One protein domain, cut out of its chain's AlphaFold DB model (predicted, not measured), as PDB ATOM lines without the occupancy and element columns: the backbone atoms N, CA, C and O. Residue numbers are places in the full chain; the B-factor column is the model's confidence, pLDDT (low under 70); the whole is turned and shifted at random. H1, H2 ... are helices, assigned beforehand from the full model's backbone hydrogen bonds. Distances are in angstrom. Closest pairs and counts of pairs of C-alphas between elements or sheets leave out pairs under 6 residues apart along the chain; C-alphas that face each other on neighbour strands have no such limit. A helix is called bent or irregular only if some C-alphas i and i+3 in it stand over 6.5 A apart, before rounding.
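AT A GLANCE: This is residues 130 to 175 of the 180 residues of the protein "Nitrite reductase (cytochrome; ammonia-forming)" of Sutterella sp. CAG:351 (UniProt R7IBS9). One long helix, H1, makes the length of this domain, and past residue 152 a wide, open loop, residues 153 to 168, folds back beside it and brings a short helix, H2, near the first half of H1. The space between the loop and H1 is largely empty. The printed part has 46 residues with two named helices, H1 then H2, and no named strand; the class is all helix. The whole is loose, with a radius of gyration of the C-alphas of 12.6 A, and flat, spanning 35 by 23 by 10 A.

HOW THE PARTS SIT: Begin with H1, residues 130 to 152, and go on through a long link of 16 residues to H2, residues 169 to 173. The two helices are close but not clearly touching, with 2 pairs of C-alphas within 8 A. Look at Cys 136 and Tyr 170: their C-alphas are the closest of the two helices, 6.9 A apart. The centres of H1 and H2 are 14.2 A apart. In H2 every O i to N i+4 pair is within hydrogen-bond range; in H1, 18 of 19 are.

IN THESE COORDINATES: Find C-alpha 130 at (207.831, 224.424, 184.622); from there H1 runs 33.4 A to C-alpha 152 at (219.183, 255.801, 183.389). H1 is neither bent nor irregular, but only just: C-alphas 145 and 148 are 6.1 A apart. H2 begins at C-alpha 169 and ends 5.9 A away at C-alpha 173, at (208.581, 230.040, 195.593).

THE WHOLE: The two C-alphas farthest apart are those of Ala 130 and Gly 154, 35.8 A. Residues 149 to 154, of which 149 to 152 belong to H1, stand free, and so do residues 158 to 168. The printed part has no cut. Its mean pLDDT is 85.7; the model's confidence is under 70 at residues 162 to 165.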
ATOM      1  N   ALA A 130     207.200 223.744 185.747       91.50
ATOM      2  CA  ALA A 130     207.831 224.424 184.622       91.50
ATOM      3  C   ALA A 130     207.313 225.865 184.471       91.50
ATOM      4  O   ALA A 130     208.117 226.782 184.322       91.50
ATOM      5  N   ALA A 131     205.998 226.082 184.591       91.62
ATOM      6  CA  ALA A 131     205.389 227.412 184.548       91.62
ATOM      7  C   ALA A 131     205.876 228.307 185.701       91.62
ATOM      8  O   ALA A 131     206.207 229.471 185.479       91.62
ATOM      9  N   THR A 132     205.993 227.763 186.916       90.62
ATOM     10  CA  THR A 132     206.570 228.473 188.065       90.62
ATOM     11  C   THR A 132     208.018 228.868 187.794       90.62
ATOM     12  O   THR A 132     208.339 230.048 187.897       90.62
ATOM     13  N   LYS A 133     208.872 227.936 187.349       91.19
ATOM     14  CA  LYS A 133     210.276 228.223 187.008       91.19
ATOM     15  C   LYS A 133     210.398 229.283 185.908       91.19
ATOM     16  O   LYS A 133     211.207 230.203 186.025       91.19
ATOM     17  N   ALA A 134     209.581 229.179 184.861       93.88
ATOM     18  CA  ALA A 134     209.538 230.159 183.782       93.88
ATOM     19  C   ALA A 134     209.130 231.543 184.301       93.88
ATOM     20  O   ALA A 134     209.763 232.534 183.941       93.88
ATOM     21  N   LYS A 135     208.136 231.617 185.197       93.25
ATOM     22  CA  LYS A 135     207.711 232.881 185.804       93.25
ATOM     23  C   LYS A 135     208.781 233.481 186.714       93.25
ATOM     24  O   LYS A 135     208.994 234.686 186.642       93.25
ATOM     25  N   CYS A 136     209.478 232.669 187.512       92.06
ATOM     26  CA  CYS A 136     210.607 233.132 188.324       92.06
ATOM     27  C   CYS A 136     211.673 233.809 187.449       92.06
ATOM     28  O   CYS A 136     212.065 234.942 187.718       92.06
ATOM     29  N   ARG A 137     212.056 233.159 186.340       91.38
ATOM     30  CA  ARG A 137     213.017 233.710 185.375       91.38
ATOM     31  C   ARG A 137     212.493 234.968 184.682       91.38
ATOM     32  O   ARG A 137     213.248 235.917 184.506       91.38
ATOM     33  N   SER A 138     211.217 234.982 184.283       93.06
ATOM     34  CA  SER A 138     210.600 236.161 183.663       93.06
ATOM     35  C   SER A 138     210.667 237.353 184.608       93.06
ATOM     36  O   SER A 138     211.095 238.410 184.182       93.06
ATOM     37  N   ILE A 139     210.335 237.187 185.891       89.38
ATOM     38  CA  ILE A 139     210.377 238.284 186.864       89.38
ATOM     39  C   ILE A 139     211.788 238.875 186.968       89.38
ATOM     40  O   ILE A 139     211.921 240.094 186.954       89.38
ATOM     41  N   GLU A 140     212.838 238.055 187.018       86.69
ATOM     42  CA  GLU A 140     214.227 238.543 187.073       86.69
ATOM     43  C   GLU A 140     214.617 239.321 185.811       86.69
ATOM     44  O   GLU A 140     215.133 240.440 185.896       86.69
ATOM     45  N   VAL A 141     214.318 238.759 184.636       92.06
ATOM     46  CA  VAL A 141     214.622 239.379 183.338       92.06
ATOM     47  C   VAL A 141     213.810 240.660 183.132       92.06
ATOM     48  O   VAL A 141     214.368 241.698 182.780       92.06
ATOM     49  N   ASP A 142     212.502 240.606 183.373       92.50
ATOM     50  CA  ASP A 142     211.569 241.715 183.184       92.50
ATOM     51  C   ASP A 142     211.875 242.859 184.163       92.50
ATOM     52  O   ASP A 142     211.901 244.019 183.746       92.50
ATOM     53  N   SER A 143     212.193 242.549 185.430       87.88
ATOM     54  CA  SER A 143     212.581 243.571 186.415       87.88
ATOM     55  C   SER A 143     213.832 244.316 185.968       87.88
ATOM     56  O   SER A 143     213.848 245.542 185.990       87.88
ATOM     57  N   ALA A 144     214.867 243.607 185.510       88.94
ATOM     58  CA  ALA A 144     216.082 244.242 185.008       88.94
ATOM     59  C   ALA A 144     215.806 245.081 183.751       88.94
ATOM     60  O   ALA A 144     216.245 246.230 183.662       88.94
ATOM     61  N   ARG A 145     215.030 244.527 182.809       94.38
ATOM     62  CA  ARG A 145     214.646 245.197 181.560       94.38
ATOM     63  C   ARG A 145     213.916 246.515 181.808       94.38
ATOM     64  O   ARG A 145     214.078 247.430 181.011       94.38
ATOM     65  N   TRP A 146     213.116 246.617 182.865       91.56
ATOM     66  CA  TRP A 146     212.360 247.833 183.173       91.56
ATOM     67  C   TRP A 146     213.130 248.776 184.100       91.56
ATOM     68  O   TRP A 146     213.269 249.959 183.802       91.56
ATOM     69  N   VAL A 147     213.706 248.264 185.188       90.12
ATOM     70  CA  VAL A 147     214.346 249.096 186.217       90.12
ATOM     71  C   VAL A 147     215.646 249.734 185.720       90.12
ATOM     72  O   VAL A 147     215.911 250.890 186.042       90.12
ATOM     73  N   VAL A 148     216.467 249.031 184.928       91.94
ATOM     74  CA  VAL A 148     217.765 249.574 184.478       91.94
ATOM     75  C   VAL A 148     217.591 250.791 183.556       91.94
ATOM     76  O   VAL A 148     218.197 251.827 183.849       91.94
ATOM     77  N   PRO A 149     216.776 250.744 182.482       95.19
ATOM     78  CA  PRO A 149     216.516 251.928 181.667       95.19
ATOM     79  C   PRO A 149     215.821 253.042 182.451       95.19
ATOM     80  O   PRO A 149     216.211 254.198 182.300       95.19
ATOM     81  N   SER A 150     214.869 252.710 183.334       93.12
ATOM     82  CA  SER A 150     214.178 253.708 184.159       93.12
ATOM     83  C   SER A 150     215.119 254.453 185.112       93.12
ATOM     84  O   SER A 150     214.963 255.651 185.338       93.12
ATOM     85  N   LYS A 151     216.149 253.779 185.641       91.50
ATOM     86  CA  LYS A 151     217.211 254.435 186.420       91.50
ATOM     87  C   LYS A 151     218.058 255.377 185.561       91.50
ATOM     88  O   LYS A 151     218.416 256.453 186.028       91.50
ATOM     89  N   LYS A 152     218.367 254.993 184.316       93.81
ATOM     90  CA  LYS A 152     219.183 255.801 183.389       93.81
ATOM     91  C   LYS A 152     218.458 257.051 182.894       93.81
ATOM     92  O   LYS A 152     219.072 258.104 182.810       93.81
ATOM     93  N   ASN A 153     217.171 256.939 182.568       95.62
ATOM     94  CA  ASN A 153     216.378 258.052 182.038       95.62
ATOM     95  C   ASN A 153     215.690 258.897 183.131       95.62
ATOM     96  O   ASN A 153     214.923 259.797 182.806       95.62
ATOM     97  N   GLY A 154     215.939 258.603 184.413       93.50
ATOM     98  CA  GLY A 154     215.419 259.372 185.545       93.50
ATOM     99  C   GLY A 154     213.944 259.135 185.888       93.50
ATOM    100  O   GLY A 154     213.413 259.865 186.718       93.50
ATOM    101  N   THR A 155     213.280 258.133 185.298       94.25
ATOM    102  CA  THR A 155     211.866 257.801 185.592       94.25
ATOM    103  C   THR A 155     211.691 256.847 186.776       94.25
ATOM    104  O   THR A 155     210.576 256.637 187.243       94.25
ATOM    105  N   TYR A 156     212.783 256.256 187.266       90.44
ATOM    106  CA  TYR A 156     212.781 255.451 188.483       90.44
ATOM    107  C   TYR A 156     213.004 256.334 189.711       90.44
ATOM    108  O   TYR A 156     214.038 257.003 189.806       90.44
ATOM    109  N   ASP A 157     212.073 256.293 190.666       87.69
ATOM    110  CA  ASP A 157     212.237 256.967 191.952       87.69
ATOM    111  C   ASP A 157     213.441 256.379 192.704       87.69
ATOM    112  O   ASP A 157     213.492 255.194 193.034       87.69
ATOM    113  N   LYS A 158     214.437 257.226 192.965       80.44
ATOM    114  CA  LYS A 158     215.679 256.847 193.646       80.44
ATOM    115  C   LYS A 158     215.466 256.576 195.137       80.44
ATOM    116  O   LYS A 158     216.294 255.897 195.734       80.44
ATOM    117  N   ASN A 159     214.365 257.074 195.702       84.06
ATOM    118  CA  ASN A 159     213.957 256.837 197.084       84.06
ATOM    119  C   ASN A 159     213.025 255.627 197.212       84.06
ATOM    120  O   ASN A 159     212.610 255.291 198.322       84.06
ATOM    121  N   TYR A 160     212.692 254.960 196.100       81.38
ATOM    122  CA  TYR A 160     211.902 253.744 196.147       81.38
ATOM    123  C   TYR A 160     212.696 252.634 196.834       81.38
ATOM    124  O   TYR A 160     213.637 252.062 196.278       81.38
ATOM    125  N   VAL A 161     212.265 252.308 198.043       70.44
ATOM    126  CA  VAL A 161     212.659 251.098 198.750       70.44
ATOM    127  C   VAL A 161     211.544 250.094 198.507       70.44
ATOM    128  O   VAL A 161     210.410 250.283 198.954       70.44
ATOM    129  N   ALA A 162     211.847 249.042 197.742       69.31
ATOM    130  CA  ALA A 162     210.946 247.901 197.683       69.31
ATOM    131  C   ALA A 162     210.749 247.396 199.122       69.31
ATOM    132  O   ALA A 162     211.702 247.418 199.894       69.31
ATOM    133  N   PRO A 163     209.549 246.960 199.526       64.56
ATOM    134  CA  PRO A 163     209.374 246.398 200.856       64.56
ATOM    135  C   PRO A 163     210.189 245.101 200.997       64.56
ATOM    136  O   PRO A 163     209.699 244.013 200.699       64.56
ATOM    137  N   ASP A 164     211.438 245.209 201.453       54.66
ATOM    138  CA  ASP A 164     212.376 244.085 201.588       54.66
ATOM    139  C   ASP A 164     211.878 243.038 202.603       54.66
ATOM    140  O   ASP A 164     212.288 241.878 202.574       54.66
ATOM    141  N   ALA A 165     210.950 243.444 203.478       58.34
ATOM    142  CA  ALA A 165     210.344 242.633 204.530       58.34
ATOM    143  C   ALA A 165     209.003 241.980 204.143       58.34
ATOM    144  O   ALA A 165     208.401 241.291 204.967       58.34
ATOM    145  N   VAL A 166     208.488 242.195 202.926       70.06
ATOM    146  CA  VAL A 166     207.190 241.627 202.536       70.06
ATOM    147  C   VAL A 166     207.399 240.265 201.890       70.06
ATOM    148  O   VAL A 166     207.923 240.154 200.782       70.06
ATOM    149  N   GLU A 167     206.937 239.211 202.567       78.69
ATOM    150  CA  GLU A 167     206.832 237.893 201.948       78.69
ATOM    151  C   GLU A 167     205.880 237.980 200.746       78.69
ATOM    152  O   GLU A 167     204.694 238.294 200.862       78.69
ATOM    153  N   THR A 168     206.404 237.676 199.567       81.94
ATOM    154  CA  THR A 168     205.636 237.545 198.335       81.94
ATOM    155  C   THR A 168     205.636 236.095 197.871       81.94
ATOM    156  O   THR A 168     206.452 235.269 198.280       81.94
ATOM    157  N   TRP A 169     204.750 235.777 196.925       86.06
ATOM    158  CA  TRP A 169     204.817 234.496 196.223       86.06
ATOM    159  C   TRP A 169     206.210 234.260 195.606       86.06
ATOM    160  O   TRP A 169     206.736 233.158 195.708       86.06
ATOM    161  N   TYR A 170     206.841 235.295 195.042       84.69
ATOM    162  CA  TYR A 170     208.170 235.182 194.432       84.69
ATOM    163  C   TYR A 170     209.260 234.888 195.474       84.69
ATOM    164  O   TYR A 170     210.095 234.012 195.260       84.69
ATOM    165  N   THR A 171     209.241 235.551 196.634       82.38
ATOM    166  CA  THR A 171     210.238 235.303 197.692       82.38
ATOM    167  C   THR A 171     210.039 233.982 198.423       82.38
ATOM    168  O   THR A 171     210.959 233.538 199.092       82.38
ATOM    169  N   ARG A 172     208.860 233.359 198.333       83.44
ATOM    170  CA  ARG A 172     208.632 232.013 198.873       83.44
ATOM    171  C   ARG A 172     208.962 230.915 197.862       83.44
ATOM    172  O   ARG A 172     209.481 229.872 198.238       83.44
ATOM    173  N   GLU A 173     208.614 231.119 196.595       84.06
ATOM    174  CA  GLU A 173     208.581 230.040 195.593       84.06
ATOM    175  C   GLU A 173     209.762 230.108 194.610       84.06
ATOM    176  O   GLU A 173     210.085 229.102 193.982       84.06
ATOM    177  N   CYS A 174     210.410 231.271 194.469       84.81
ATOM    178  CA  CYS A 174     211.514 231.499 193.528       84.81
ATOM    179  C   CYS A 174     212.839 231.823 194.229       84.81
ATOM    180  O   CYS A 174     213.870 231.232 193.912       84.81
ATOM    181  N   ARG A 175     212.828 232.769 195.176       72.81
ATOM    182  CA  ARG A 175     214.019 233.180 195.934       72.81
ATOM    183  C   ARG A 175     214.056 232.400 197.249       72.81
ATOM    184  O   ARG A 175     213.025 232.245 197.883       72.81
TER     185      ARG A 175